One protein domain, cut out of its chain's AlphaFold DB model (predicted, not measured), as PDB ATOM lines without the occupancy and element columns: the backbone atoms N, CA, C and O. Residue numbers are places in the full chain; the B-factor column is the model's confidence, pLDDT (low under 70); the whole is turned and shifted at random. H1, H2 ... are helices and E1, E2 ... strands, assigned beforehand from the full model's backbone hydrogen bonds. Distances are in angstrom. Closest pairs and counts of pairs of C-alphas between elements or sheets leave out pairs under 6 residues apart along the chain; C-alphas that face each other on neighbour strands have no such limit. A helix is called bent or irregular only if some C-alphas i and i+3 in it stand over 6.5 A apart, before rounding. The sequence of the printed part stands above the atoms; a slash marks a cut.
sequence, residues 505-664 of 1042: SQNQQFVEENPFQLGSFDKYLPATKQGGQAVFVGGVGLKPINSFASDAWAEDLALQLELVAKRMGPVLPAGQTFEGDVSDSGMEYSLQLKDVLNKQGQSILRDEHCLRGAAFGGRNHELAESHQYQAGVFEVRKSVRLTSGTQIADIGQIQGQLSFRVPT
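This is residues 505 to 664 of the 1042 residues of an uncharacterized protein of Arenicella xantha (UniProt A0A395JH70). Two twisted sheets lie partly face to face as a sandwich, their strands crossed: a sheet of five, E1 E2 E3 E7 E6, is covered over part of its width by a sheet of three, E5 E4 E8, with E1 apart from the smaller sheet. Two short helices, H1 and H2, lie at one end of the sandwich together with both ends of the printed part and the loop of residues 569 to 581, while the loop of residues 545 to 556 lies at the opposite end. The printed part has 160 residues with two named helices and eight named strands, in the order H1 E1 E2 E3 H2 E4 E5 E6 E7 E8; both sheets are antiparallel in the orders given. The class is mostly strand, with 77 residues, under half, in named elements. The whole is compact, with a radius of gyration of the C-alphas of 17.5 A, and elongated, spanning 53 by 33 by 27 A.

In the larger sheet, E1 is residues 528 to 530 and E2 residues 533 to 544, 31.5 A long, which bends by 62 degrees at residue 541. E3, residues 557 to 568, is 35.8 A long and begins at C-alpha 557 (26.479, 14.676, 53.146). E7, residues 633 to 641, is 26.5 A long, and E6 is residues 628 to 630. In the smaller sheet, E5 is residues 624 to 626, E4 is residues 588 to 598 and 30.8 A long, and E8, residues 651 to 664, is the longest strand at 39.4 A, ending at C-alpha 664 (9.525, -4.134, 16.419). H1, residues 505 to 510, begins at C-alpha 505 (12.625, -2.215, 10.077) and is 10.5 A long; it is neither bent nor irregular, but only just: C-alphas 505 and 508 are 6.5 A apart. H2 is residues 582 to 585, 5.8 A long.

E1, E2 and E3 form a meander, each strand the antiparallel neighbour of the one before. N 530 and O 533 of the hairpin E1 and E2 are 3.0 A apart, within hydrogen-bond range, as are N 536 and O 564 of the hairpin E2 and E3, at 2.8 A. E7 is antiparallel to E3, with N 563 and O 638 at 2.8 A, and to E6, with N 630 and O 633 at 2.9 A. The two sheets make a sandwich, two sheets face to face: the facing parts are 8.1 A centre to centre, and the strands of one stand at 45 degrees to those of the other. The closest C-alphas of E4 and E7 are those of Ser 590 and Val 636, 6.4 A apart. E5 runs on into E6 across a break of 1 residue, at 43 degrees. In the smaller sheet E4 is antiparallel to E8, with N 592 and O 657 at 2.9 A, and to E5, with N 591 and O 624 at 2.8 A. H1 only grazes the smaller sheet; its closest C-alphas to E8 are those of Gln 508 and Thr 664, 5.4 A apart. H2 only grazes both sheets, and is only just on the larger one, with 5 pairs of C-alphas within 10 A. In H1, 0 of 2 O i to N i+4 pairs but 2 of 3 O i to N i+3 pairs are within hydrogen-bond range; H2 is too short for an i+4 pair.

The C-alphas of Ser 505 and Ala 554 are the two farthest apart in the domain, at 54.4 A, while the C-alphas of Ser 505 and Thr 664, where the printed part begins and ends, are 7.3 A apart. The printed part has no cut. The links H1 to E1, E2 to E3, E3 to H2 and E4 to E5 are long. The mean pLDDT of the printed part is 79.4, and 42 residues are under 70, among them residues 543 to 557 and 573 to 584.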
ATOM      1  N   SER A 505      12.563  -0.779  10.387       85.06
ATOM      2  CA  SER A 505      12.625  -2.215  10.077       85.06
ATOM      3  C   SER A 505      13.885  -2.884  10.649       85.06
ATOM      4  O   SER A 505      13.868  -4.080  10.948       85.06
ATOM      5  N   GLN A 506      14.953  -2.111  10.893       84.69
ATOM      6  CA  GLN A 506      16.186  -2.596  11.514       84.69
ATOM      7  C   GLN A 506      16.027  -2.911  13.008       84.69
ATOM      8  O   GLN A 506      16.797  -3.716  13.532       84.69
ATOM      9  N   ASN A 507      15.011  -2.363  13.690       88.56
ATOM     10  CA  ASN A 507      14.781  -2.579  15.126       88.56
ATOM     11  C   ASN A 507      14.660  -4.073  15.491       88.56
ATOM     12  O   ASN A 507      15.036  -4.476  16.589       88.56
ATOM     13  N   GLN A 508      14.218  -4.930  14.563       86.19
ATOM     14  CA  GLN A 508      14.151  -6.384  14.779       86.19
ATOM     15  C   GLN A 508      15.522  -7.017  15.088       86.19
ATOM     16  O   GLN A 508      15.581  -8.009  15.807       86.19
ATOM     17  N   GLN A 509      16.628  -6.424  14.621       85.06
ATOM     18  CA  GLN A 509      17.994  -6.908  14.878       85.06
ATOM     19  C   GLN A 509      18.463  -6.664  16.324       85.06
ATOM     20  O   GLN A 509      19.433  -7.273  16.768       85.06
ATOM     21  N   PHE A 510      17.787  -5.784  17.069       85.31
ATOM     22  CA  PHE A 510      18.123  -5.437  18.455       85.31
ATOM     23  C   PHE A 510      17.456  -6.364  19.487       85.31
ATOM     24  O   PHE A 510      17.854  -6.387  20.657       85.31
ATOM     25  N   VAL A 511      16.469  -7.152  19.047       83.38
ATOM     26  CA  VAL A 511      15.772  -8.165  19.855       83.38
ATOM     27  C   VAL A 511      16.701  -9.333  20.207       83.38
ATOM     28  O   VAL A 511      16.598  -9.890  21.301       83.38
ATOM     29  N   GLU A 512      17.621  -9.691  19.305       77.19
ATOM     30  CA  GLU A 512      18.555 -10.806  19.489       77.19
ATOM     31  C   GLU A 512      19.653 -10.473  20.517       77.19
ATOM     32  O   GLU A 512      20.437  -9.531  20.356       77.19
ATOM     33  N   GLU A 513      19.745 -11.273  21.584       68.88
ATOM     34  CA  GLU A 513      20.767 -11.095  22.618       68.88
ATOM     35  C   GLU A 513      22.167 -11.509  22.136       68.88
ATOM     36  O   GLU A 513      22.536 -12.686  22.129       68.88
ATOM     37  N   ASN A 514      23.000 -10.519  21.818       78.25
ATOM     38  CA  ASN A 514      24.434 -10.720  21.628       78.25
ATOM     39  C   ASN A 514      25.133 -10.857  22.994       78.25
ATOM     40  O   ASN A 514      25.042  -9.921  23.787       78.25
ATOM     41  N   PRO A 515      25.862 -11.953  23.301       82.69
ATOM     42  CA  PRO A 515      26.499 -12.139  24.607       82.69
ATOM     43  C   PRO A 515      27.431 -10.978  24.971       82.69
ATOM     44  O   PRO A 515      28.296 -10.624  24.170       82.69
ATOM     45  N   PHE A 516      27.312 -10.425  26.186       84.44
ATOM     46  CA  PHE A 516      28.078  -9.227  26.556       84.44
ATOM     47  C   PHE A 516      29.596  -9.439  26.430       84.44
ATOM     48  O   PHE A 516      30.145 -10.361  27.043       84.44
ATOM     49  N   GLN A 517      30.289  -8.584  25.676       82.94
ATOM     50  CA  GLN A 517      31.749  -8.615  25.538       82.94
ATOM     51  C   GLN A 517      32.342  -7.406  26.259       82.94
ATOM     52  O   GLN A 517      31.861  -6.292  26.088       82.94
ATOM     53  N   LEU A 518      33.373  -7.633  27.077       78.00
ATOM     54  CA  LEU A 518      34.052  -6.554  27.790       78.00
ATOM     55  C   LEU A 518      34.777  -5.669  26.765       78.00
ATOM     56  O   LEU A 518      35.621  -6.163  26.015       78.00
ATOM     57  N   GLY A 519      34.439  -4.382  26.710       71.00
ATOM     58  CA  GLY A 519      35.073  -3.450  25.788       71.00
ATOM     59  C   GLY A 519      36.513  -3.152  26.199       71.00
ATOM     60  O   GLY A 519      36.846  -3.130  27.382       71.00
ATOM     61  N   SER A 520      37.378  -2.822  25.236       58.31
ATOM     62  CA  SER A 520      38.788  -2.467  25.502       58.31
ATOM     63  C   SER A 520      38.973  -1.227  26.396       58.31
ATOM     64  O   SER A 520      40.082  -0.958  26.850       58.31
ATOM     65  N   PHE A 521      37.897  -0.472  26.636       53.16
ATOM     66  CA  PHE A 521      37.852   0.716  27.491       53.16
ATOM     67  C   PHE A 521      37.120   0.480  28.829       53.16
ATOM     68  O   PHE A 521      37.105   1.378  29.676       53.16
ATOM     69  N   ASP A 522      36.543  -0.706  29.052       66.38
ATOM     70  CA  ASP A 522      35.882  -1.056  30.311       66.38
ATOM     71  C   ASP A 522      36.935  -1.360  31.386       66.38
ATOM     72  O   ASP A 522      37.472  -2.462  31.498       66.38
ATOM     73  N   LYS A 523      37.242  -0.346  32.202       65.31
ATOM     74  CA  LYS A 523      38.250  -0.434  33.274       65.31
ATOM     75  C   LYS A 523      37.884  -1.442  34.375       65.31
ATOM     76  O   LYS A 523      38.773  -1.931  35.070       65.31
ATOM     77  N   TYR A 524      36.602  -1.751  34.552       73.50
ATOM     78  CA  TYR A 524      36.102  -2.619  35.622       73.50
ATOM     79  C   TYR A 524      35.582  -3.938  35.086       73.50
ATOM     80  O   TYR A 524      35.054  -4.010  33.980       73.50
ATOM     81  N   LEU A 525      35.656  -4.968  35.924       83.81
ATOM     82  CA  LEU A 525      34.858  -6.163  35.705       83.81
ATOM     83  C   LEU A 525      33.393  -5.859  36.062       83.81
ATOM     84  O   LEU A 525      33.143  -5.133  37.030       83.81
ATOM     85  N   PRO A 526      32.419  -6.407  35.318       89.94
ATOM     86  CA  PRO A 526      31.016  -6.266  35.671       89.94
ATOM     87  C   PRO A 526      30.748  -6.944  37.017       89.94
ATOM     88  O   PRO A 526      31.243  -8.040  37.287       89.94
ATOM     89  N   ALA A 527      29.952  -6.286  37.858       91.00
ATOM     90  CA  ALA A 527      29.499  -6.831  39.131       91.00
ATOM     91  C   ALA A 527      28.509  -7.988  38.913       91.00
ATOM     92  O   ALA A 527      28.534  -8.976  39.642       91.00
ATOM     93  N   THR A 528      27.705  -7.901  37.850       93.62
ATOM     94  CA  THR A 528      26.918  -9.019  37.323       93.62
ATOM     95  C   THR A 528      26.809  -8.943  35.800       93.62
ATOM     96  O   THR A 528      26.864  -7.862  35.209       93.62
ATOM     97  N   LYS A 529      26.683 -10.104  35.155       92.12
ATOM     98  CA  LYS A 529      26.507 -10.267  33.708       92.12
ATOM     99  C   LYS A 529      25.548 -11.423  33.459       92.12
ATOM    100  O   LYS A 529      25.774 -12.526  33.953       92.12
ATOM    101  N   GLN A 530      24.548 -11.196  32.621       86.81
ATOM    102  CA  GLN A 530      23.590 -12.213  32.198       86.81
ATOM    103  C   GLN A 530      23.062 -11.829  30.813       86.81
ATOM    104  O   GLN A 530      22.696 -10.678  30.579       86.81
ATOM    105  N   GLY A 531      23.070 -12.797  29.892       85.81
ATOM    106  CA  GLY A 531      22.698 -12.569  28.498       85.81
ATOM    107  C   GLY A 531      23.621 -11.570  27.793       85.81
ATOM    108  O   GLY A 531      24.854 -11.606  27.938       85.81
ATOM    109  N   GLY A 532      23.005 -10.658  27.045       87.44
ATOM    110  CA  GLY A 532      23.674  -9.515  26.419       87.44
ATOM    111  C   GLY A 532      23.931  -8.309  27.326       87.44
ATOM    112  O   GLY A 532      24.414  -7.288  26.832       87.44
ATOM    113  N   GLN A 533      23.628  -8.411  28.626       91.12
ATOM    114  CA  GLN A 533      23.636  -7.287  29.566       91.12
ATOM    115  C   GLN A 533      24.653  -7.471  30.703       91.12
ATOM    116  O   GLN A 533      24.961  -8.592  31.129       91.12
ATOM    117  N   ALA A 534      25.175  -6.356  31.212       92.94
ATOM    118  CA  ALA A 534      26.106  -6.313  32.335       92.94
ATOM    119  C   ALA A 534      25.905  -5.054  33.190       92.94
ATOM    120  O   ALA A 534      25.694  -3.969  32.653       92.94
ATOM    121  N   VAL A 535      26.019  -5.183  34.515       93.06
ATOM    122  CA  VAL A 535      25.958  -4.062  35.469       93.06
ATOM    123  C   VAL A 535      27.310  -3.903  36.156       93.06
ATOM    124  O   VAL A 535      27.928  -4.875  36.589       93.06
ATOM    125  N   PHE A 536      27.758  -2.661  36.270       92.31
ATOM    126  CA  PHE A 536      29.022  -2.227  36.849       92.31
ATOM    127  C   PHE A 536      28.745  -1.243  37.990       92.31
ATOM    128  O   PHE A 536      27.797  -0.458  37.929       92.31
ATOM    129  N   VAL A 537      29.612  -1.222  39.003       89.00
ATOM    130  CA  VAL A 537      29.615  -0.141  39.998       89.00
ATOM    131  C   VAL A 537      30.394   1.040  39.419       89.00
ATOM    132  O   VAL A 537      31.611   0.975  39.254       89.00
ATOM    133  N   GLY A 538      29.669   2.106  39.087       78.88
ATOM    134  CA  GLY A 538      30.167   3.343  38.489       78.88
ATOM    135  C   GLY A 538      30.806   4.324  39.469       78.88
ATOM    136  O   GLY A 538      31.509   5.217  39.024       78.88
ATOM    137  N   GLY A 539      30.635   4.160  40.783       80.38
ATOM    138  CA  GLY A 539      31.300   4.998  41.791       80.38
ATOM    139  C   GLY A 539      30.648   4.907  43.168       80.38
ATOM    140  O   GLY A 539      29.483   4.528  43.265       80.38
ATOM    141  N   VAL A 540      31.380   5.257  44.234       81.44
ATOM    142  CA  VAL A 540      30.803   5.434  45.581       81.44
ATOM    143  C   VAL A 540      31.500   6.589  46.307       81.44
ATOM    144  O   VAL A 540      32.673   6.494  46.675       81.44
ATOM    145  N   GLY A 541      30.783   7.685  46.559       78.00
ATOM    146  CA  GLY A 541      31.359   8.880  47.182       78.00
ATOM    147  C   GLY A 541      30.338   9.772  47.880       78.00
ATOM    148  O   GLY A 541      29.144   9.701  47.613       78.00
ATOM    149  N   LEU A 542      30.812  10.611  48.802       72.75
ATOM    150  CA  LEU A 542      29.968  11.576  49.509       72.75
ATOM    151  C   LEU A 542      29.584  12.743  48.589       72.75
ATOM    152  O   LEU A 542      30.447  13.322  47.922       72.75
ATOM    153  N   LYS A 543      28.298  13.107  48.583       68.44
ATOM    154  CA  LYS A 543      27.754  14.261  47.852       68.44
ATOM    155  C   LYS A 543      26.807  15.072  48.753       68.44
ATOM    156  O   LYS A 543      26.131  14.474  49.595       68.44
ATOM    157  N   PRO A 544      26.742  16.409  48.598       60.84
ATOM    158  CA  PRO A 544      25.756  17.232  49.295       60.84
ATOM    159  C   PRO A 544      24.335  16.798  48.943       60.84
ATOM    160  O   PRO A 544      24.027  16.564  47.774       60.84
ATOM    161  N   ILE A 545      23.464  16.718  49.947       60.16
ATOM    162  CA  ILE A 545      22.045  16.392  49.752       60.16
ATOM    163  C   ILE A 545      21.317  17.523  49.005       60.16
ATOM    164  O   ILE A 545      20.431  17.248  48.198       60.16
ATOM    165  N   ASN A 546      21.720  18.779  49.231       56.69
ATOM    166  CA  ASN A 546      21.122  19.975  48.636       56.69
ATOM    167  C   ASN A 546      22.178  20.787  47.866       56.69
ATOM    168  O   ASN A 546      23.221  21.123  48.417       56.69
ATOM    169  N   SER A 547      21.893  21.142  46.609       45.22
ATOM    170  CA  SER A 547      22.791  21.933  45.745       45.22
ATOM    171  C   SER A 547      22.865  23.418  46.101       45.22
ATOM    172  O   SER A 547      23.895  24.055  45.902       45.22
ATOM    173  N   PHE A 548      21.745  23.976  46.565       45.53
ATOM    174  CA  PHE A 548      21.537  25.420  46.682       45.53
ATOM    175  C   PHE A 548      22.089  26.010  47.980       45.53
ATOM    176  O   PHE A 548      22.174  27.225  48.111       45.53
ATOM    177  N   ALA A 549      22.487  25.162  48.927       43.53
ATOM    178  CA  ALA A 549      23.190  25.590  50.120       43.53
ATOM    179  C   ALA A 549      24.698  25.607  49.833       43.53
ATOM    180  O   ALA A 549      25.412  24.663  50.173       43.53
ATOM    181  N   SER A 550      25.179  26.702  49.232       38.62
ATOM    182  CA  SER A 550      26.609  26.978  48.991       38.62
ATOM    183  C   SER A 550      27.480  26.912  50.249       38.62
ATOM    184  O   SER A 550      28.702  26.850  50.142       38.62
ATOM    185  N   ASP A 551      26.844  26.901  51.419       40.78
ATOM    186  CA  ASP A 551      27.460  27.060  52.729       40.78
ATOM    187  C   ASP A 551      27.367  25.760  53.568       40.78
ATOM    188  O   ASP A 551      28.063  25.612  54.570       40.78
ATOM    189  N   ALA A 552      26.555  24.773  53.156       40.34
ATOM    190  CA  ALA A 552      26.239  23.568  53.941       40.34
ATOM    191  C   ALA A 552      27.217  22.392  53.720       40.34
ATOM    192  O   ALA A 552      26.815  21.236  53.582       40.34
ATOM    193  N   TRP A 553      28.523  22.665  53.714       43.66
ATOM    194  CA  TRP A 553      29.564  21.667  53.407       43.66
ATOM    195  C   TRP A 553      29.813  20.604  54.495       43.66
ATOM    196  O   TRP A 553      30.650  19.724  54.288       43.66
ATOM    197  N   ALA A 554      29.133  20.673  55.646       46.62
ATOM    198  CA  ALA A 554      29.483  19.885  56.834       46.62
ATOM    199  C   ALA A 554      28.411  18.899  57.339       46.62
ATOM    200  O   ALA A 554      28.787  17.831  57.820       46.62
ATOM    201  N   GLU A 555      27.115  19.226  57.267       46.81
ATOM    202  CA  GLU A 555      26.095  18.500  58.055       46.81
ATOM    203  C   GLU A 555      25.222  17.529  57.235       46.81
ATOM    204  O   GLU A 555      24.831  16.488  57.756       46.81
ATOM    205  N   ASP A 556      25.016  17.791  55.937       60.69
ATOM    206  CA  ASP A 556      24.102  17.034  55.061       60.69
ATOM    207  C   ASP A 556      24.829  16.383  53.858       60.69
ATOM    208  O   ASP A 556      24.519  16.619  52.685       60.69
ATOM    209  N   LEU A 557      25.822  15.532  54.145       66.06
ATOM    210  CA  LEU A 557      26.479  14.676  53.146       66.06
ATOM    211  C   LEU A 557      25.858  13.272  53.138       66.06
ATOM    212  O   LEU A 557      25.957  12.537  54.122       66.06
ATOM    213  N   ALA A 558      25.288  12.861  52.003       76.88
ATOM    214  CA  ALA A 558      24.854  11.481  51.779       76.88
ATOM    215  C   ALA A 558      25.905  10.703  50.977       76.88
ATOM    216  O   ALA A 558      26.584  11.256  50.108       76.88
ATOM    217  N   LEU A 559      26.014   9.398  51.237       83.94
ATOM    218  CA  LEU A 559      26.799   8.504  50.393       83.94
ATOM    219  C   LEU A 559      26.009   8.221  49.108       83.94
ATOM    220  O   LEU A 559      24.889   7.719  49.167       83.94
ATOM    221  N   GLN A 560      26.582   8.561  47.956       88.62
ATOM    222  CA  GLN A 560      26.007   8.316  46.637       88.62
ATOM    223  C   GLN A 560      26.708   7.124  45.979       88.62
ATOM    224  O   GLN A 560      27.938   7.075  45.924       88.62
ATOM    225  N   LEU A 561      25.915   6.179  45.481       90.19
ATOM    226  CA  LEU A 561      26.321   5.016  44.696       90.19
ATOM    227  C   LEU A 561      25.926   5.266  43.237       90.19
ATOM    228  O   LEU A 561      24.758   5.518  42.950       90.19
ATOM    229  N   GLU A 562      26.878   5.178  42.315       90.94
ATOM    230  CA  GLU A 562      26.613   5.157  40.876       90.94
ATOM    231  C   GLU A 562      26.703   3.716  40.361       90.94
ATOM    232  O   GLU A 562      27.633   2.975  40.686       90.94
ATOM    233  N   LEU A 563      25.743   3.330  39.527       92.31
ATOM    234  CA  LEU A 563      25.721   2.098  38.753       92.31
ATOM    235  C   LEU A 563      25.693   2.439  37.267       92.31
ATOM    236  O   LEU A 563      24.988   3.356  36.847       92.31
ATOM    237  N   VAL A 564      26.422   1.660  36.475       92.06
ATOM    238  CA  VAL A 564      26.396   1.722  35.012       92.06
ATOM    239  C   VAL A 564      25.919   0.368  34.515       92.06
ATOM    240  O   VAL A 564      26.545  -0.639  34.831       92.06
ATOM    241  N   ALA A 565      24.840   0.315  33.745       93.25
ATOM    242  CA  ALA A 565      24.442  -0.897  33.041       93.25
ATOM    243  C   ALA A 565      24.716  -0.750  31.545       93.25
ATOM    244  O   ALA A 565      24.561   0.328  30.973       93.25
ATOM    245  N   LYS A 566      25.135  -1.845  30.912       92.69
ATOM    246  CA  LYS A 566      25.478  -1.902  29.492       92.69
ATOM    247  C   LYS A 566      24.797  -3.078  28.814       92.69
ATOM    248  O   LYS A 566      24.737  -4.158  29.401       92.69
ATOM    249  N   ARG A 567      24.343  -2.886  27.578       91.25
ATOM    250  CA  ARG A 567      23.761  -3.934  26.728       91.25
ATOM    251  C   ARG A 567      24.397  -3.905  25.341       91.25
ATOM    252  O   ARG A 567      24.505  -2.841  24.740       91.25
ATOM    253  N   MET A 568      24.785  -5.070  24.821       88.44
ATOM    254  CA  MET A 568      25.250  -5.191  23.434       88.44
ATOM    255  C   MET A 568      24.075  -5.098  22.455       88.44
ATOM    256  O   MET A 568      23.075  -5.797  22.614       88.44
ATOM    257  N   GLY A 569      24.233  -4.291  21.411       84.56
ATOM    258  CA  GLY A 569      23.411  -4.303  20.202       84.56
ATOM    259  C   GLY A 569      24.230  -4.694  18.960       84.56
ATOM    260  O   GLY A 569      25.443  -4.901  19.055       84.56
ATOM    261  N   PRO A 570      23.591  -4.794  17.783       79.50
ATOM    262  CA  PRO A 570      24.272  -5.045  16.514       79.50
ATOM    263  C   PRO A 570      25.188  -3.877  16.123       79.50
ATOM    264  O   PRO A 570      24.792  -2.721  16.184       79.50
ATOM    265  N   VAL A 571      26.410  -4.156  15.662       75.38
ATOM    266  CA  VAL A 571      27.292  -3.100  15.134       75.38
ATOM    267  C   VAL A 571      26.674  -2.523  13.858       75.38
ATOM    268  O   VAL A 571      26.576  -3.224  12.850       75.38
ATOM    269  N   LEU A 572      26.277  -1.247  13.900       72.81
ATOM    270  CA  LEU A 572      25.712  -0.563  12.738       72.81
ATOM    271  C   LEU A 572      26.723  -0.474  11.576       72.81
ATOM    272  O   LEU A 572      27.929  -0.326  11.817       72.81
ATOM    273  N   PRO A 573      26.262  -0.537  10.312       67.38
ATOM    274  CA  PRO A 573      27.108  -0.330   9.141       67.38
ATOM    275  C   PRO A 573      27.875   0.998   9.194       67.38
ATOM    276  O   PRO A 573      27.346   2.022   9.620       67.38
ATOM    277  N   ALA A 574      29.115   1.014   8.701       59.12
ATOM    278  CA  ALA A 574      29.909   2.240   8.637       59.12
ATOM    279  C   ALA A 574      29.186   3.324   7.809       59.12
ATOM    280  O   ALA A 574      28.825   3.086   6.658       59.12
ATOM    281  N   GLY A 575      28.987   4.504   8.406       59.91
ATOM    282  CA  GLY A 575      28.178   5.594   7.845       59.91
ATOM    283  C   GLY A 575      26.744   5.668   8.389       59.91
ATOM    284  O   GLY A 575      26.107   6.701   8.240       59.91
ATOM    285  N   GLN A 576      26.252   4.631   9.076       60.00
ATOM    286  CA  GLN A 576      25.050   4.711   9.911       60.00
ATOM    287  C   GLN A 576      25.462   4.995  11.357       60.00
ATOM    288  O   GLN A 576      25.579   4.100  12.192       60.00
ATOM    289  N   THR A 577      25.727   6.265  11.648       56.25
ATOM    290  CA  THR A 577      25.791   6.770  13.022       56.25
ATOM    291  C   THR A 577      24.412   7.238  13.467       56.25
ATOM    292  O   THR A 577      23.641   7.759  12.663       56.25
ATOM    293  N   PHE A 578      24.126   7.118  14.763       62.50
ATOM    294  CA  PHE A 578      23.092   7.921  15.409       62.50
ATOM    295  C   PHE A 578      23.548   9.396  15.367       62.50
ATOM    296  O   PHE A 578      24.284   9.848  16.239       62.50
ATOM    297  N   GLU A 579      23.219  10.113  14.284       43.59
ATOM    298  CA  GLU A 579      23.420  11.573  14.183       43.59
ATOM    299  C   GLU A 579      22.326  12.370  14.914       43.59
ATOM    300  O   GLU A 579      22.523  13.545  15.230       43.59
ATOM    301  N   GLY A 580      21.188  11.724  15.182       52.19
ATOM    302  CA  GLY A 580      20.213  12.126  16.193       52.19
ATOM    303  C   GLY A 580      20.417  11.338  17.488       52.19
ATOM    304  O   GLY A 580      21.165  10.359  17.522       52.19
ATOM    305  N   ASP A 581      19.742  11.763  18.550       55.34
ATOM    306  CA  ASP A 581      19.751  11.052  19.827       55.34
ATOM    307  C   ASP A 581      19.041   9.686  19.686       55.34
ATOM    308  O   ASP A 581      18.156   9.517  18.841       55.34
ATOM    309  N   VAL A 582      19.415   8.679  20.485       62.00
ATOM    310  CA  VAL A 582      18.902   7.294  20.322       62.00
ATOM    311  C   VAL A 582      17.383   7.216  20.507       62.00
ATOM    312  O   VAL A 582      16.743   6.317  19.954       62.00
ATOM    313  N   SER A 583      16.796   8.206  21.188       61.16
ATOM    314  CA  SER A 583      15.353   8.440  21.276       61.16
ATOM    315  C   SER A 583      14.626   8.359  19.928       61.16
ATOM    316  O   SER A 583      13.521   7.831  19.875       61.16
ATOM    317  N   ASP A 584      15.243   8.797  18.824       68.88
ATOM    318  CA  ASP A 584      14.601   8.836  17.498       68.88
ATOM    319  C   ASP A 584      14.368   7.436  16.882       68.88
ATOM    320  O   ASP A 584      13.698   7.304  15.853       68.88
ATOM    321  N   SER A 585      14.904   6.382  17.510       76.06
ATOM    322  CA  SER A 585      14.645   4.975  17.169       76.06
ATOM    323  C   SER A 585      13.475   4.347  17.946       76.06
ATOM    324  O   SER A 585      13.057   3.228  17.623       76.06
ATOM    325  N   GLY A 586      12.969   5.043  18.972       82.88
ATOM    326  CA  GLY A 586      12.019   4.534  19.966       82.88
ATOM    327  C   GLY A 586      12.560   3.412  20.855       82.88
ATOM    328  O   GLY A 586      11.777   2.767  21.545       82.88
ATOM    329  N   MET A 587      13.865   3.122  20.812       87.75
ATOM    330  CA  MET A 587      14.487   2.136  21.694       87.75
ATOM    331  C   MET A 587      14.829   2.768  23.043       87.75
ATOM    332  O   MET A 587      15.527   3.780  23.104       87.75
ATOM    333  N   GLU A 588      14.396   2.129  24.123       88.62
ATOM    334  CA  GLU A 588      14.628   2.585  25.492       88.62
ATOM    335  C   GLU A 588      15.456   1.538  26.240       88.62
ATOM    336  O   GLU A 588      15.137   0.345  26.232       88.62
ATOM    337  N   TYR A 589      16.525   1.979  26.906       91.12
ATOM    338  CA  TYR A 589      17.274   1.155  27.849       91.12
ATOM    339  C   TYR A 589      17.301   1.849  29.206       91.12
ATOM    340  O   TYR A 589      17.854   2.944  29.344       91.12
ATOM    341  N   SER A 590      16.681   1.216  30.200       92.69
ATOM    342  CA  SER A 590      16.517   1.786  31.531       92.69
ATOM    343  C   SER A 590      17.015   0.864  32.641       92.69
ATOM    344  O   SER A 590      17.088  -0.360  32.513       92.69
ATOM    345  N   LEU A 591      17.400   1.495  33.747       94.06
ATOM    346  CA  LEU A 591      17.918   0.872  34.956       94.06
ATOM    347  C   LEU A 591      17.122   1.397  36.152       94.06
ATOM    348  O   LEU A 591      17.245   2.564  36.531       94.06
ATOM    349  N   GLN A 592      16.341   0.518  36.776       94.44
ATOM    350  CA  GLN A 592      15.743   0.766  38.081       94.44
ATOM    351  C   GLN A 592      16.596   0.128  39.172       94.44
ATOM    352  O   GLN A 592      17.027  -1.021  39.045       94.44
ATOM    353  N   LEU A 593      16.782   0.839  40.283       94.81
ATOM    354  CA  LEU A 593      17.252   0.210  41.508       94.81
ATOM    355  C   LEU A 593      16.057  -0.123  42.397       94.81
ATOM    356  O   LEU A 593      15.213   0.733  42.646       94.81
ATOM    357  N   LYS A 594      15.991  -1.374  42.850       95.00
ATOM    358  CA  LYS A 594      14.951  -1.872  43.753       95.00
ATOM    359  C   LYS A 594      15.339  -1.607  45.200       95.00
ATOM    360  O   LYS A 594      14.538  -1.053  45.942       95.00
ATOM    361  N   ASP A 595      16.564  -1.970  45.579       96.56
ATOM    362  CA  ASP A 595      17.087  -1.717  46.920       96.56
ATOM    363  C   ASP A 595      18.627  -1.745  46.963       96.56
ATOM    364  O   ASP A 595      19.303  -2.285  46.081       96.56
ATOM    365  N   VAL A 596      19.183  -1.189  48.036       96.94
ATOM    366  CA  VAL A 596      20.560  -1.404  48.486       96.94
ATOM    367  C   VAL A 596      20.469  -1.881  49.922       96.94
ATOM    368  O   VAL A 596      20.017  -1.137  50.791       96.94
ATOM    369  N   LEU A 597      20.909  -3.106  50.183       97.56
ATOM    370  CA  LEU A 597      20.856  -3.719  51.504       97.56
ATOM    371  C   LEU A 597      22.225  -3.645  52.184       97.56
ATOM    372  O   LEU A 597      23.273  -3.801  51.548       97.56
ATOM    373  N   ASN A 598      22.225  -3.457  53.500       96.31
ATOM    374  CA  ASN A 598      23.418  -3.633  54.318       96.31
ATOM    375  C   ASN A 598      23.766  -5.123  54.504       96.31
ATOM    376  O   ASN A 598      23.016  -6.023  54.121       96.31
ATOM    377  N   LYS A 599      24.898  -5.407  55.153       93.12
ATOM    378  CA  LYS A 599      25.354  -6.781  55.470       93.12
ATOM    379  C   LYS A 599      24.426  -7.583  56.399       93.12
ATOM    380  O   LYS A 599      24.683  -8.760  56.641       93.12
ATOM    381  N   GLN A 600      23.379  -6.963  56.935       95.50
ATOM    382  CA  GLN A 600      22.338  -7.577  57.757       95.50
ATOM    383  C   GLN A 600      21.020  -7.772  56.979       95.50
ATOM    384  O   GLN A 600      20.047  -8.249  57.561       95.50
ATOM    385  N   GLY A 601      20.977  -7.428  55.685       95.81
ATOM    386  CA  GLY A 601      19.789  -7.538  54.834       95.81
ATOM    387  C   GLY A 601      18.756  -6.427  55.044       95.81
ATOM    388  O   GLY A 601      17.586  -6.619  54.726       95.81
ATOM    389  N   GLN A 602      19.148  -5.285  55.618       96.81
ATOM    390  CA  GLN A 602      18.269  -4.132  55.841       96.81
ATOM    391  C   GLN A 602      18.505  -3.072  54.763       96.81
ATOM    392  O   GLN A 602      19.660  -2.769  54.464       96.81
ATOM    393  N   SER A 603      17.435  -2.471  54.237       95.88
ATOM    394  CA  SER A 603      17.543  -1.361  53.285       95.88
ATOM    395  C   SER A 603      18.318  -0.178  53.870       95.88
ATOM    396  O   SER A 603      18.058   0.281  54.986       95.88
ATOM    397  N   ILE A 604      19.277   0.307  53.086       95.81
ATOM    398  CA  ILE A 604      20.026   1.556  53.271       95.81
ATOM    399  C   ILE A 604      19.848   2.494  52.068       95.81
ATOM    400  O   ILE A 604      20.467   3.558  52.020       95.81
ATOM    401  N   LEU A 605      18.993   2.138  51.103       93.69
ATOM    402  CA  LEU A 605      18.558   3.044  50.046       93.69
ATOM    403  C   LEU A 605      17.666   4.133  50.661       93.69
ATOM    404  O   LEU A 605      16.742   3.847  51.420       93.69
ATOM    405  N   ARG A 606      17.943   5.405  50.362       88.94
ATOM    406  CA  ARG A 606      17.135   6.512  50.888       88.94
ATOM    407  C   ARG A 606      15.763   6.543  50.208       88.94
ATOM    408  O   ARG A 606      15.687   6.437  48.985       88.94
ATOM    409  N   ASP A 607      14.692   6.766  50.968       85.12
ATOM    410  CA  ASP A 607      13.397   7.105  50.371       85.12
ATOM    411  C   ASP A 607      13.412   8.555  49.858       85.12
ATOM    412  O   ASP A 607      13.762   9.495  50.575       85.12
ATOM    413  N   GLU A 608      13.047   8.727  48.589       82.00
ATOM    414  CA  GLU A 608      13.093  10.004  47.878       82.00
ATOM    415  C   GLU A 608      11.794  10.354  47.144       82.00
ATOM    416  O   GLU A 608      11.752  11.373  46.455       82.00
ATOM    417  N   HIS A 609      10.700   9.597  47.313       79.12
ATOM    418  CA  HIS A 609       9.378   9.935  46.731       79.12
ATOM    419  C   HIS A 609       8.902  11.359  47.097       79.12
ATOM    420  O   HIS A 609       8.071  11.970  46.426       79.12
ATOM    421  N   CYS A 610       9.519  11.918  48.133       66.50
ATOM    422  CA  CYS A 610       9.099  13.070  48.911       66.50
ATOM    423  C   CYS A 610       9.968  14.311  48.708       66.50
ATOM    424  O   CYS A 610       9.576  15.416  49.090       66.50
ATOM    425  N   LEU A 611      11.145  14.138  48.105       64.75
ATOM    426  CA  LEU A 611      12.079  15.221  47.838       64.75
ATOM    427  C   LEU A 611      11.650  15.934  46.550       64.75
ATOM    428  O   LEU A 611      11.790  15.400  45.452       64.75
ATOM    429  N   ARG A 612      11.102  17.148  46.673       55.81
ATOM    430  CA  ARG A 612      10.820  18.007  45.512       55.81
ATOM    431  C   ARG A 612      12.116  18.679  45.048       55.81
ATOM    432  O   ARG A 612      12.808  19.273  45.864       55.81
ATOM    433  N   GLY A 613      12.392  18.643  43.743       51.75
ATOM    434  CA  GLY A 613      13.479  19.418  43.129       51.75
ATOM    435  C   GLY A 613      14.891  18.901  43.423       51.75
ATOM    436  O   GLY A 613      15.753  19.685  43.811       51.75
ATOM    437  N   ALA A 614      15.142  17.599  43.234       49.41
ATOM    438  CA  ALA A 614      16.486  17.023  43.327       49.41
ATOM    439  C   ALA A 614      17.414  17.620  42.248       49.41
ATOM    440  O   ALA A 614      17.443  17.191  41.098       49.41
ATOM    441  N   ALA A 615      18.181  18.639  42.627       47.66
ATOM    442  CA  ALA A 615      18.900  19.517  41.703       47.66
ATOM    443  C   ALA A 615      20.141  18.909  41.015       47.66
ATOM    444  O   ALA A 615      20.825  19.604  40.268       47.66
ATOM    445  N   PHE A 616      20.445  17.631  41.266       50.34
ATOM    446  CA  PHE A 616      21.612  16.922  40.723       50.34
ATOM    447  C   PHE A 616      21.262  15.537  40.139       50.34
ATOM    448  O   PHE A 616      22.094  14.631  40.138       50.34
ATOM    449  N   GLY A 617      20.033  15.362  39.643       62.94
ATOM    450  CA  GLY A 617      19.606  14.177  38.888       62.94
ATOM    451  C   GLY A 617      18.418  13.440  39.505       62.94
ATOM    452  O   GLY A 617      17.955  13.788  40.592       62.94
ATOM    453  N   GLY A 618      17.947  12.410  38.796       74.12
ATOM    454  CA  GLY A 618      16.758  11.639  39.166       74.12
ATOM    455  C   GLY A 618      16.797  11.065  40.587       74.12
ATOM    456  O   GLY A 618      17.857  10.833  41.181       74.12
ATOM    457  N   ARG A 619      15.612  10.846  41.146       85.44
ATOM    458  CA  ARG A 619      15.388  10.300  42.489       85.44
ATOM    459  C   ARG A 619      15.624   8.796  42.514       85.44
ATOM    460  O   ARG A 619      15.522   8.138  41.484       85.44
ATOM    461  N   ASN A 620      15.889   8.226  43.684       90.06
ATOM    462  CA  ASN A 620      16.231   6.803  43.823       90.06
ATOM    463  C   ASN A 620      15.245   5.818  43.158       90.06
ATOM    464  O   ASN A 620      15.694   4.853  42.548       90.06
ATOM    465  N   HIS A 621      13.937   6.077  43.254       85.50
ATOM    466  CA  HIS A 621      12.859   5.214  42.738       85.50
ATOM    467  C   HIS A 621      12.529   5.431  41.253       85.50
ATOM    468  O   HIS A 621      11.965   4.541  40.612       85.50
ATOM    469  N   GLU A 622      12.855   6.611  40.714       87.69
ATOM    470  CA  GLU A 622      12.686   6.929  39.295       87.69
ATOM    471  C   GLU A 622      13.599   6.017  38.462       87.69
ATOM    472  O   GLU A 622      14.663   5.586  38.924       87.69
ATOM    473  N   LEU A 623      13.229   5.732  37.218       88.44
ATOM    474  CA  LEU A 623      14.120   5.034  36.296       88.44
ATOM    475  C   LEU A 623      15.358   5.907  36.023       88.44
ATOM    476  O   LEU A 623      15.290   7.135  36.024       88.44
ATOM    477  N   ALA A 624      16.527   5.292  35.846       87.94
ATOM    478  CA  ALA A 624      17.525   5.899  34.975       87.94
ATOM    479  C   ALA A 624      17.182   5.480  33.557       87.94
ATOM    480  O   ALA A 624      17.174   4.288  33.266       87.94
ATOM    481  N   GLU A 625      16.950   6.452  32.697       73.31
ATOM    482  CA  GLU A 625      16.895   6.279  31.252       73.31
ATOM    483  C   GLU A 625      18.178   6.873  30.667       73.31
ATOM    484  O   GLU A 625      18.774   7.790  31.240       73.31
ATOM    485  N   SER A 626      18.662   6.309  29.566       64.06
ATOM    486  CA  SER A 626      19.826   6.843  28.866       64.06
ATOM    487  C   SER A 626      19.762   6.521  27.388       64.06
ATOM    488  O   SER A 626      19.374   5.427  26.981       64.06
ATOM    489  N   HIS A 627      20.217   7.486  26.602       65.94
ATOM    490  CA  HIS A 627      20.199   7.450  25.147       65.94
ATOM    491  C   HIS A 627      21.619   7.317  24.563       65.94
ATOM    492  O   HIS A 627      21.839   7.521  23.376       65.94
ATOM    493  N   GLN A 628      22.619   6.949  25.375       72.44
ATOM    494  CA  GLN A 628      23.975   6.720  24.868       72.44
ATOM    495  C   GLN A 628      24.108   5.326  24.246       72.44
ATOM    496  O   GLN A 628      24.298   4.329  24.944       72.44
ATOM    497  N   TYR A 629      24.059   5.279  22.911       79.56
ATOM    498  CA  TYR A 629      24.497   4.134  22.120       79.56
ATOM    499  C   TYR A 629      25.791   4.455  21.377       79.56
ATOM    500  O   TYR A 629      25.821   5.313  20.495       79.56
ATOM    501  N   GLN A 630      26.869   3.739  21.693       77.88
ATOM    502  CA  GLN A 630      28.158   3.923  21.031       77.88
ATOM    503  C   GLN A 630      28.782   2.575  20.671       77.88
ATOM    504  O   GLN A 630      28.864   1.673  21.499       77.88
ATOM    505  N   ALA A 631      29.244   2.447  19.422       78.56
ATOM    506  CA  ALA A 631      30.012   1.298  18.929       78.56
ATOM    507  C   ALA A 631      29.385  -0.090  19.210       78.56
ATOM    508  O   ALA A 631      30.104  -1.055  19.461       78.56
ATOM    509  N   GLY A 632      28.052  -0.202  19.153       82.88
ATOM    510  CA  GLY A 632      27.350  -1.461  19.425       82.88
ATOM    511  C   GLY A 632      26.938  -1.665  20.888       82.88
ATOM    512  O   GLY A 632      26.581  -2.781  21.253       82.88
ATOM    513  N   VAL A 633      26.998  -0.636  21.741       85.94
ATOM    514  CA  VAL A 633      26.700  -0.744  23.179       85.94
ATOM    515  C   VAL A 633      25.738   0.357  23.620       85.94
ATOM    516  O   VAL A 633      26.059   1.534  23.477       85.94
ATOM    517  N   PHE A 634      24.597  -0.023  24.202       88.19
ATOM    518  CA  PHE A 634      23.760   0.872  25.011       88.19
ATOM    519  C   PHE A 634      24.375   1.003  26.405       88.19
ATOM    520  O   PHE A 634      24.711  -0.017  27.011       88.19
ATOM    521  N   GLU A 635      24.479   2.217  26.940       90.69
ATOM    522  CA  GLU A 635      24.935   2.490  28.306       90.69
ATOM    523  C   GLU A 635      23.902   3.339  29.061       90.69
ATOM    524  O   GLU A 635      23.489   4.389  28.575       90.69
ATOM    525  N   VAL A 636      23.517   2.916  30.270       91.44
ATOM    526  CA  VAL A 636      22.640   3.665  31.188       91.44
ATOM    527  C   VAL A 636      23.283   3.817  32.560       91.44
ATOM    528  O   VAL A 636      23.943   2.902  33.053       91.44
ATOM    529  N   ARG A 637      23.111   4.989  33.183       91.69
ATOM    530  CA  ARG A 637      23.740   5.344  34.461       91.69
ATOM    531  C   ARG A 637      22.693   5.730  35.492       91.69
ATOM    532  O   ARG A 637      21.957   6.691  35.288       91.69
ATOM    533  N   LYS A 638      22.665   5.032  36.630       91.81
ATOM    534  CA  LYS A 638      21.843   5.400  37.790       91.81
ATOM    535  C   LYS A 638      22.736   5.821  38.943       91.81
ATOM    536  O   LYS A 638      23.518   5.023  39.446       91.81
ATOM    537  N   SER A 639      22.572   7.055  39.402       90.62
ATOM    538  CA  SER A 639      23.023   7.459  40.733       90.62
ATOM    539  C   SER A 639      21.891   7.285  41.740       90.62
ATOM    540  O   SER A 639      20.758   7.669  41.457       90.62
ATOM    541  N   VAL A 640      22.211   6.743  42.914       91.31
ATOM    542  CA  VAL A 640      21.312   6.668  44.070       91.31
ATOM    543  C   VAL A 640      21.991   7.179  45.333       91.31
ATOM    544  O   VAL A 640      23.203   7.056  45.495       91.31
ATOM    545  N   ARG A 641      21.206   7.740  46.249       90.69
ATOM    546  CA  ARG A 641      21.660   8.259  47.545       90.69
ATOM    547  C   ARG A 641      21.253   7.296  48.661       90.69
ATOM    548  O   ARG A 641      20.120   6.818  48.688       90.69
ATOM    549  N   LEU A 642      22.168   7.001  49.573       91.69
ATOM    550  CA  LEU A 642      21.925   6.121  50.718       91.69
ATOM    551  C   LEU A 642      21.499   6.929  51.954       91.69
ATOM    552  O   LEU A 642      21.610   8.160  51.978       91.69
ATOM    553  N   THR A 643      20.982   6.248  52.975       89.69
ATOM    554  CA  THR A 643      20.588   6.868  54.250       89.69
ATOM    555  C   THR A 643      21.776   7.545  54.946       89.69
ATOM    556  O   THR A 643      22.927   7.114  54.816       89.69
ATOM    557  N   SER A 644      21.516   8.635  55.679       82.44
ATOM    558  CA  SER A 644      22.580   9.417  56.325       82.44
ATOM    559  C   SER A 644      23.387   8.567  57.319       82.44
ATOM    560  O   SER A 644      22.849   7.679  57.980       82.44
ATOM    561  N   GLY A 645      24.697   8.810  57.398       82.62
ATOM    562  CA  GLY A 645      25.631   8.040  58.229       82.62
ATOM    563  C   GLY A 645      26.115   6.706  57.645       82.62
ATOM    564  O   GLY A 645      27.091   6.161  58.165       82.62
ATOM    565  N   THR A 646      25.509   6.205  56.562       88.00
ATOM    566  CA  THR A 646      25.955   4.991  55.855       88.00
ATOM    567  C   THR A 646      27.409   5.098  55.391       88.00
ATOM    568  O   THR A 646      27.797   6.068  54.735       88.00
ATOM    569  N   GLN A 647      28.209   4.069  55.668       84.62
ATOM    570  CA  GLN A 647      29.585   3.936  55.197       84.62
ATOM    571  C   GLN A 647      29.675   2.940  54.036       84.62
ATOM    572  O   GLN A 647      28.880   2.012  53.910       84.62
ATOM    573  N   ILE A 648      30.723   3.063  53.215       82.19
ATOM    574  CA  ILE A 648      31.003   2.132  52.102       82.19
ATOM    575  C   ILE A 648      31.120   0.679  52.605       82.19
ATOM    576  O   ILE A 648      30.771  -0.263  51.902       82.19
ATOM    577  N   ALA A 649      31.595   0.494  53.841       85.12
ATOM    578  CA  ALA A 649      31.731  -0.814  54.471       85.12
ATOM    579  C   ALA A 649      30.396  -1.442  54.920       85.12
ATOM    580  O   ALA A 649      30.394  -2.639  55.218       85.12
ATOM    581  N   ASP A 650      29.300  -0.683  54.965       90.12
ATOM    582  CA  ASP A 650      27.984  -1.176  55.390       90.12
ATOM    583  C   ASP A 650      27.212  -1.812  54.230       90.12
ATOM    584  O   ASP A 650      26.454  -2.758  54.456       90.12
ATOM    585  N   ILE A 651      27.457  -1.345  52.997       92.25
ATOM    586  CA  ILE A 651      26.861  -1.866  51.761       92.25
ATOM    587  C   ILE A 651      27.155  -3.371  51.653       92.25
ATOM    588  O   ILE A 651      28.314  -3.799  51.667       92.25
ATOM    589  N   GLY A 652      26.090  -4.169  51.590       95.31
ATOM    590  CA  GLY A 652      26.138  -5.626  51.497       95.31
ATOM    591  C   GLY A 652      25.729  -6.126  50.118       95.31
ATOM    592  O   GLY A 652      26.509  -6.820  49.475       95.31
ATOM    593  N   GLN A 653      24.538  -5.747  49.655       97.12
ATOM    594  CA  GLN A 653      23.893  -6.316  48.470       97.12
ATOM    595  C   GLN A 653      23.160  -5.226  47.677       97.12
ATOM    596  O   GLN A 653      22.631  -4.281  48.264       97.12
ATOM    597  N   ILE A 654      23.151  -5.324  46.348       97.06
ATOM    598  CA  ILE A 654      22.561  -4.324  45.443       97.06
ATOM    599  C   ILE A 654      21.562  -5.028  44.521       97.06
ATOM    600  O   ILE A 654      21.933  -5.964  43.816       97.06
ATOM    601  N   GLN A 655      20.310  -4.561  44.515       97.62
ATOM    602  CA  GLN A 655      19.188  -5.185  43.807       97.62
ATOM    603  C   GLN A 655      18.531  -4.211  42.835       97.62
ATOM    604  O   GLN A 655      18.196  -3.088  43.208       97.62
ATOM    605  N   GLY A 656      18.266  -4.644  41.605       96.88
ATOM    606  CA  GLY A 656      17.635  -3.799  40.595       96.88
ATOM    607  C   GLY A 656      17.009  -4.563  39.440       96.88
ATOM    608  O   GLY A 656      16.873  -5.786  39.465       96.88
ATOM    609  N   GLN A 657      16.589  -3.803  38.436       96.44
ATOM    610  CA  GLN A 657      16.005  -4.300  37.201       96.44
ATOM    611  C   GLN A 657      16.521  -3.475  36.022       96.44
ATOM    612  O   GLN A 657      16.637  -2.252  36.103       96.44
ATOM    613  N   LEU A 658      16.821  -4.161  34.928       94.75
ATOM    614  CA  LEU A 658      17.062  -3.578  33.616       94.75
ATOM    615  C   LEU A 658      15.800  -3.774  32.776       94.75
ATOM    616  O   LEU A 658      15.225  -4.865  32.795       94.75
ATOM    617  N   SER A 659      15.389  -2.749  32.037       92.75
ATOM    618  CA  SER A 659      14.398  -2.887  30.970       92.75
ATOM    619  C   SER A 659      15.025  -2.466  29.652       92.75
ATOM    620  O   SER A 659      15.667  -1.419  29.565       92.75
ATOM    621  N   PHE A 660      14.847  -3.292  28.626       92.06
ATOM    622  CA  PHE A 660      15.149  -2.928  27.251       92.06
ATOM    623  C   PHE A 660      13.889  -3.073  26.409       92.06
ATOM    624  O   PHE A 660      13.345  -4.171  26.283       92.06
ATOM    625  N   ARG A 661      13.432  -1.961  25.840       91.12
ATOM    626  CA  ARG A 661      12.179  -1.862  25.099       91.12
ATOM    627  C   ARG A 661      12.469  -1.435  23.665       91.12
ATOM    628  O   ARG A 661      13.182  -0.462  23.436       91.12
ATOM    629  N   VAL A 662      11.923  -2.174  22.702       91.94
ATOM    630  CA  VAL A 662      12.161  -1.958  21.268       91.94
ATOM    631  C   VAL A 662      10.850  -2.055  20.490       91.94
ATOM    632  O   VAL A 662      10.208  -3.110  20.505       91.94
ATOM    633  N   PRO A 663      10.442  -1.018  19.742       93.00
ATOM    634  CA  PRO A 663       9.314  -1.120  18.831       93.00
ATOM    635  C   PRO A 663       9.750  -1.935  17.604       93.00
ATOM    636  O   PRO A 663      10.619  -1.523  16.838       93.00
ATOM    637  N   THR A 664       9.180  -3.133  17.452       92.75
ATOM    638  CA  THR A 664       9.525  -4.134  16.419       92.75
ATOM    639  C   THR A 664       8.612  -4.087  15.194       92.75
ATOM    640  O   THR A 664       8.965  -4.621  14.140       92.75
TER     641      THR A 664